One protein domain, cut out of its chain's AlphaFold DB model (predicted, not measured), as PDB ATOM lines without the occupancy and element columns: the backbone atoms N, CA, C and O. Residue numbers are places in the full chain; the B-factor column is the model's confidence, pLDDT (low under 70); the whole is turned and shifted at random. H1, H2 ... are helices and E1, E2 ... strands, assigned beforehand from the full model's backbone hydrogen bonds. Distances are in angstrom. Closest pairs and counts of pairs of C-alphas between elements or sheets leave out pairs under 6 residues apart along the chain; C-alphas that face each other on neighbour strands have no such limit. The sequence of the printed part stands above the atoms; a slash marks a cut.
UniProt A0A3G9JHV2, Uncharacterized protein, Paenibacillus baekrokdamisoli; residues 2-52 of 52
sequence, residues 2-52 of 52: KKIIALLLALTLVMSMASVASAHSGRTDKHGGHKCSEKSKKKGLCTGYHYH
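What this domain is: This is residues 2 to 52 of the 52 residues of an uncharacterized protein of Paenibacillus baekrokdamisoli (UniProt A0A3G9JHV2). A long straight helix, H1, sticks out as an arm from a small compact head, which holds two very short strands, E1 and E2, side by side, a short helix H2 and the loops between them. Residues 2 to 20, of which 2 to 15 belong to H1, stand free and make most of the length of the rod. The printed part has 51 residues, with named elements in the order H1, E1, H2, E2; E1 and E2 form an antiparallel sheet, and the class is mixed, helices and strands, with under half of the residues in named elements. The whole is extended, with a radius of gyration of the C-alphas of 17.6 A and spans of 51 by 24 by 13 A.

How they stand to each other: H1, residues 2 to 15, is apart from H2, residues 38 to 42, and from E2, residues 49 to 51. E1, residues 33 to 35, and E2 are antiparallel neighbours, with 164 degrees between their directions. The C-alphas of Gly 33 and Tyr 51 face each other at 3.8 A. N 34 and O 50 are within hydrogen-bond range at 2.8 A, and N 50 and O 34 at 3.0 A. In H1 and H2 every O i to N i+4 pair is within hydrogen-bond range.

Where its parts are: H1 begins at C-alpha 2, (181.238, 251.624, 179.598), and ends at C-alpha 15, (169.579, 237.432, 188.031), 20.2 A away. E1 measures 7.3 A, H2 6.0 A and E2 7.1 A from first to last C-alpha. E2 ends at C-alpha 51, (167.277, 215.266, 197.622).

The domain as a whole: The C-alphas of Lys 2 and Lys 30, the two farthest apart, are 52.7 A apart. Without residues 2 to 20 the body spans 25 by 18 by 12 A. The link from H1 to E1 is long, 17 residues; that from E1 to H2 is tight and that from H2 to E2 short. The printed part has no cut, its mean pLDDT is 90.9, and no printed residue is under 70.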
ATOM      1  N   LYS A   2     180.646 252.982 179.470       86.62
ATOM      2  CA  LYS A   2     181.238 251.624 179.598       86.62
ATOM      3  C   LYS A   2     181.052 250.966 180.980       86.62
ATOM      4  O   LYS A   2     180.676 249.807 181.054       86.62
ATOM      5  N   LYS A   3     181.231 251.729 182.069       92.00
ATOM      6  CA  LYS A   3     181.030 251.245 183.451       92.00
ATOM      7  C   LYS A   3     179.571 250.875 183.761       92.00
ATOM      8  O   LYS A   3     179.333 249.917 184.477       92.00
ATOM      9  N   ILE A   4     178.610 251.608 183.195       95.94
ATOM     10  CA  ILE A   4     177.172 251.354 183.378       95.94
ATOM     11  C   ILE A   4     176.772 250.085 182.622       95.94
ATOM     12  O   ILE A   4     176.079 249.239 183.168       95.94
ATOM     13  N   ILE A   5     177.269 249.919 181.391       96.25
ATOM     14  CA  ILE A   5     177.040 248.712 180.586       96.25
ATOM     15  C   ILE A   5     177.602 247.476 181.300       96.25
ATOM     16  O   ILE A   5     176.914 246.468 181.407       96.25
ATOM     17  N   ALA A   6     178.820 247.570 181.845       96.38
ATOM     18  CA  ALA A   6     179.417 246.490 182.627       96.38
ATOM     19  C   ALA A   6     178.586 246.146 183.878       96.38
ATOM     20  O   ALA A   6     178.392 244.972 184.178       96.38
ATOM     21  N   LEU A   7     178.050 247.158 184.571       96.94
ATOM     22  CA  LEU A   7     177.192 246.959 185.739       96.94
ATOM     23  C   LEU A   7     175.879 246.250 185.375       96.94
ATOM     24  O   LEU A   7     175.463 245.329 186.071       96.94
ATOM     25  N   LEU A   8     175.248 246.650 184.268       96.88
ATOM     26  CA  LEU A   8     174.015 246.035 183.775       96.88
ATOM     27  C   LEU A   8     174.242 244.577 183.365       96.88
ATOM     28  O   LEU A   8     173.459 243.716 183.750       96.88
ATOM     29  N   LEU A   9     175.340 244.288 182.661       96.12
ATOM     30  CA  LEU A   9     175.719 242.922 182.286       96.12
ATOM     31  C   LEU A   9     175.951 242.035 183.518       96.12
ATOM     32  O   LEU A   9     175.445 240.914 183.579       96.12
ATOM     33  N   ALA A  10     176.663 242.549 184.524       95.50
ATOM     34  CA  ALA A  10     176.872 241.835 185.779       95.50
ATOM     35  C   ALA A  10     175.543 241.560 186.502       95.50
ATOM     36  O   ALA A  10     175.310 240.445 186.961       95.50
ATOM     37  N   LEU A  11     174.637 242.542 186.543       95.88
ATOM     38  CA  LEU A  11     173.328 242.385 187.174       95.88
ATOM     39  C   LEU A  11     172.465 241.337 186.455       95.88
ATOM     40  O   LEU A  11     171.869 240.482 187.110       95.88
ATOM     41  N   THR A  12     172.447 241.347 185.118       94.00
ATOM     42  CA  THR A  12     171.720 240.333 184.334       94.00
ATOM     43  C   THR A  12     172.261 238.923 184.557       94.00
ATOM     44  O   THR A  12     171.479 237.976 184.611       94.00
ATOM     45  N   LEU A  13     173.579 238.782 184.734       94.44
ATOM     46  CA  LEU A  13     174.214 237.495 185.003       94.44
ATOM     47  C   LEU A  13     173.874 236.970 186.403       94.44
ATOM     48  O   LEU A  13     173.677 235.776 186.576       94.44
ATOM     49  N   VAL A  14     173.769 237.845 187.403       92.69
ATOM     50  CA  VAL A  14     173.353 237.441 188.756       92.69
ATOM     51  C   VAL A  14     171.883 237.015 188.770       92.69
ATOM     52  O   VAL A  14     171.542 235.995 189.366       92.69
ATOM     53  N   MET A  15     171.009 237.752 188.080       90.50
ATOM     54  CA  MET A  15     169.579 237.432 188.031       90.50
ATOM     55  C   MET A  15     169.272 236.125 187.289       90.50
ATOM     56  O   MET A  15     168.311 235.448 187.646       90.50
ATOM     57  N   SER A  16     170.073 235.738 186.291       89.25
ATOM     58  CA  SER A  16     169.863 234.479 185.561       89.25
ATOM     59  C   SER A  16     170.174 233.228 186.388       89.25
ATOM     60  O   SER A  16     169.728 232.140 186.032       89.25
ATOM     61  N   MET A  17     170.898 233.372 187.503       85.44
ATOM     62  CA  MET A  17     171.233 232.277 188.424       85.44
ATOM     63  C   MET A  17     170.192 232.087 189.536       85.44
ATOM     64  O   MET A  17     170.350 231.205 190.380       85.44
ATOM     65  N   ALA A  18     169.133 232.899 189.569       82.94
ATOM     66  CA  ALA A  18     168.080 232.761 190.565       82.94
ATOM     67  C   ALA A  18     167.253 231.492 190.293       82.94
ATOM     68  O   ALA A  18     166.483 231.425 189.334       82.94
ATOM     69  N   SER A  19     167.391 230.484 191.154       77.94
ATOM     70  CA  SER A  19     166.515 229.314 191.155       77.94
ATOM     71  C   SER A  19     165.272 229.584 192.006       77.94
ATOM     72  O   SER A  19     165.344 230.073 193.133       77.94
ATOM     73  N   VAL A  20     164.097 229.263 191.464       75.56
ATOM     74  CA  VAL A  20     162.830 229.349 192.199       75.56
ATOM     75  C   VAL A  20     162.616 228.061 192.994       75.56
ATOM     76  O   VAL A  20     162.142 227.057 192.469       75.56
ATOM     77  N   ALA A  21     162.985 228.065 194.275       76.38
ATOM     78  CA  ALA A  21     162.660 226.961 195.174       76.38
ATOM     79  C   ALA A  21     161.206 227.099 195.658       76.38
ATOM     80  O   ALA A  21     160.855 228.070 196.329       76.38
ATOM     81  N   SER A  22     160.346 226.134 195.321       81.56
ATOM     82  CA  SER A  22     158.955 226.115 195.781       81.56
ATOM     83  C   SER A  22     158.806 225.171 196.968       81.56
ATOM     84  O   SER A  22     158.924 223.955 196.824       81.56
ATOM     85  N   ALA A  23     158.555 225.721 198.156       86.06
ATOM     86  CA  ALA A  23     158.358 224.915 199.354       86.06
ATOM     87  C   ALA A  23     157.117 224.017 199.211       86.06
ATOM     88  O   ALA A  23     156.038 224.466 198.816       86.06
ATOM     89  N   HIS A  24     157.245 222.746 199.582       89.69
ATOM     90  CA  HIS A  24     156.125 221.812 199.581       89.69
ATOM     91  C   HIS A  24     156.234 220.778 200.690       89.69
ATOM     92  O   HIS A  24     157.297 220.513 201.244       89.69
ATOM     93  N   SER A  25     155.102 220.147 200.995       86.88
ATOM     94  CA  SER A  25     155.067 219.046 201.947       86.88
ATOM     95  C   SER A  25     155.850 217.849 201.408       86.88
ATOM     96  O   SER A  25     155.578 217.375 200.299       86.88
ATOM     97  N   GLY A  26     156.762 217.342 202.225       82.81
ATOM     98  CA  GLY A  26     157.535 216.131 201.998       82.81
ATOM     99  C   GLY A  26     158.290 215.808 203.278       82.81
ATOM    100  O   GLY A  26     158.843 216.705 203.909       82.81
ATOM    101  N   ARG A  27     158.256 214.552 203.719       89.81
ATOM    102  CA  ARG A  27     158.995 214.123 204.907       89.81
ATOM    103  C   ARG A  27     160.322 213.541 204.451       89.81
ATOM    104  O   ARG A  27     160.314 212.507 203.787       89.81
ATOM    105  N   THR A  28     161.416 214.203 204.816       93.69
ATOM    106  CA  THR A  28     162.771 213.722 204.546       93.69
ATOM    107  C   THR A  28     162.966 212.339 205.160       93.69
ATOM    108  O   THR A  28     162.582 212.088 206.307       93.69
ATOM    109  N   ASP A  29     163.496 211.420 204.366       94.56
ATOM    110  CA  ASP A  29     163.834 210.073 204.781       94.56
ATOM    111  C   ASP A  29     165.233 210.024 205.415       94.56
ATOM    112  O   ASP A  29     165.935 211.029 205.529       94.56
ATOM    113  N   LYS A  30     165.648 208.830 205.846       96.75
ATOM    114  CA  LYS A  30     166.944 208.623 206.511       96.75
ATOM    115  C   LYS A  30     168.164 208.917 205.627       96.75
ATOM    116  O   LYS A  30     169.271 208.955 206.150       96.75
ATOM    117  N   HIS A  31     167.983 209.063 204.316       95.62
ATOM    118  CA  HIS A  31     169.060 209.331 203.367       95.62
ATOM    119  C   HIS A  31     169.181 210.822 203.039       95.62
ATOM    120  O   HIS A  31     170.174 211.196 202.431       95.62
ATOM    121  N   GLY A  32     168.226 211.668 203.444       94.44
ATOM    122  CA  GLY A  32     168.269 213.119 203.217       94.44
ATOM    123  C   GLY A  32     167.410 213.614 202.050       94.44
ATOM    124  O   GLY A  32     167.365 214.811 201.789       94.44
ATOM    125  N   GLY A  33     166.668 212.733 201.376       94.62
ATOM    126  CA  GLY A  33     165.699 213.131 200.351       94.62
ATOM    127  C   GLY A  33     164.284 212.698 200.696       94.62
ATOM    128  O   GLY A  33     164.002 212.281 201.813       94.62
ATOM    129  N   HIS A  34     163.355 212.817 199.755       95.06
ATOM    130  CA  HIS A  34     162.007 212.288 199.925       95.06
ATOM    131  C   HIS A  34     161.303 212.012 198.598       95.06
ATOM    132  O   HIS A  34     161.592 212.620 197.568       95.06
ATOM    133  N   LYS A  35     160.315 211.110 198.640       93.69
ATOM    134  CA  LYS A  35     159.363 210.911 197.540       93.69
ATOM    135  C   LYS A  35     158.272 211.974 197.601       93.69
ATOM    136  O   LYS A  35     157.633 212.154 198.639       93.69
ATOM    137  N   CYS A  36     158.017 212.633 196.480       92.25
ATOM    138  CA  CYS A  36     156.947 213.609 196.370       92.25
ATOM    139  C   CYS A  36     155.561 213.010 196.622       92.25
ATOM    140  O   CYS A  36     155.197 211.986 196.044       92.25
ATOM    141  N   SER A  37     154.758 213.706 197.433       91.81
ATOM    142  CA  SER A  37     153.344 213.366 197.610       91.81
ATOM    143  C   SER A  37     152.558 213.584 196.311       91.81
ATOM    144  O   SER A  37     152.878 214.489 195.535       91.81
ATOM    145  N   GLU A  38     151.479 212.827 196.092       92.38
ATOM    146  CA  GLU A  38     150.583 213.051 194.944       92.38
ATOM    147  C   GLU A  38     150.018 214.476 194.915       92.38
ATOM    148  O   GLU A  38     149.898 215.085 193.854       92.38
ATOM    149  N   LYS A  39     149.741 215.055 196.090       93.06
ATOM    150  CA  LYS A  39     149.271 216.440 196.217       93.06
ATOM    151  C   LYS A  39     150.311 217.439 195.704       93.06
ATOM    152  O   LYS A  39     149.937 218.393 195.025       93.06
ATOM    153  N   SER A  40     151.591 217.233 196.017       92.62
ATOM    154  CA  SER A  40     152.690 218.089 195.543       92.62
ATOM    155  C   SER A  40     152.906 217.928 194.035       92.62
ATOM    156  O   SER A  40     153.049 218.932 193.337       92.62
ATOM    157  N   LYS A  41     152.832 216.692 193.520       91.94
ATOM    158  CA  LYS A  41     152.943 216.397 192.081       91.94
ATOM    159  C   LYS A  41     151.806 217.014 191.268       91.94
ATOM    160  O   LYS A  41     152.061 217.673 190.267       91.94
ATOM    161  N   LYS A  42     150.561 216.905 191.744       94.19
ATOM    162  CA  LYS A  42     149.383 217.517 191.101       94.19
ATOM    163  C   LYS A  42     149.479 219.045 191.007       94.19
ATOM    164  O   LYS A  42     148.913 219.637 190.097       94.19
ATOM    165  N   LYS A  43     150.192 219.681 191.942       92.50
ATOM    166  CA  LYS A  43     150.466 221.125 191.931       92.50
ATOM    167  C   LYS A  43     151.672 221.518 191.066       92.50
ATOM    168  O   LYS A  43     151.976 222.701 190.991       92.50
ATOM    169  N   GLY A  44     152.377 220.556 190.467       91.25
ATOM    170  CA  GLY A  44     153.589 220.809 189.687       91.25
ATOM    171  C   GLY A  44     154.798 221.236 190.523       91.25
ATOM    172  O   GLY A  44     155.740 221.791 189.973       91.25
ATOM    173  N   LEU A  45     154.787 221.001 191.841       90.25
ATOM    174  CA  LEU A  45     155.857 221.461 192.738       90.25
ATOM    175  C   LEU A  45     157.094 220.556 192.679       90.25
ATOM    176  O   LEU A  45     158.200 221.003 192.950       90.25
ATOM    177  N   CYS A  46     156.902 219.280 192.336       91.19
ATOM    178  CA  CYS A  46     157.963 218.300 192.137       91.19
ATOM    179  C   CYS A  46     157.419 217.070 191.387       91.19
ATOM    180  O   CYS A  46     156.204 216.921 191.259       91.19
ATOM    181  N   THR A  47     158.288 216.185 190.885       89.62
ATOM    182  CA  THR A  47     157.893 215.103 189.952       89.62
ATOM    183  C   THR A  47     158.375 213.697 190.337       89.62
ATOM    184  O   THR A  47     158.028 212.737 189.654       89.62
ATOM    185  N   GLY A  48     159.108 213.520 191.444       89.81
ATOM    186  CA  GLY A  48     159.707 212.222 191.783       89.81
ATOM    187  C   GLY A  48     160.287 212.129 193.193       89.81
ATOM    188  O   GLY A  48     159.763 212.733 194.126       89.81
ATOM    189  N   TYR A  49     161.343 211.330 193.363       93.44
ATOM    190  CA  TYR A  49     162.207 211.449 194.537       93.44
ATOM    191  C   TYR A  49     163.168 212.608 194.308       93.44
ATOM    192  O   TYR A  49     163.738 212.713 193.223       93.44
ATOM    193  N   HIS A  50     163.372 213.442 195.317       91.12
ATOM    194  CA  HIS A  50     164.435 214.430 195.270       91.12
ATOM    195  C   HIS A  50     165.185 214.509 196.587       91.12
ATOM    196  O   HIS A  50     164.677 214.122 197.640       91.12
ATOM    197  N   TYR A  51     166.411 214.992 196.491       91.94
ATOM    198  CA  TYR A  51     167.277 215.266 197.622       91.94
ATOM    199  C   TYR A  51     167.101 216.721 198.066       91.94
ATOM    200  O   TYR A  51     166.818 217.565 197.213       91.94
ATOM    201  N   HIS A  52     167.228 216.988 199.368       84.75
ATOM    202  CA  HIS A  52     167.243 218.351 199.919       84.75
ATOM    203  C   HIS A  52     168.655 218.912 200.010       84.75
ATOM    204  O   HIS A  52     169.571 218.134 200.350       84.75
TER     205      HIS A  52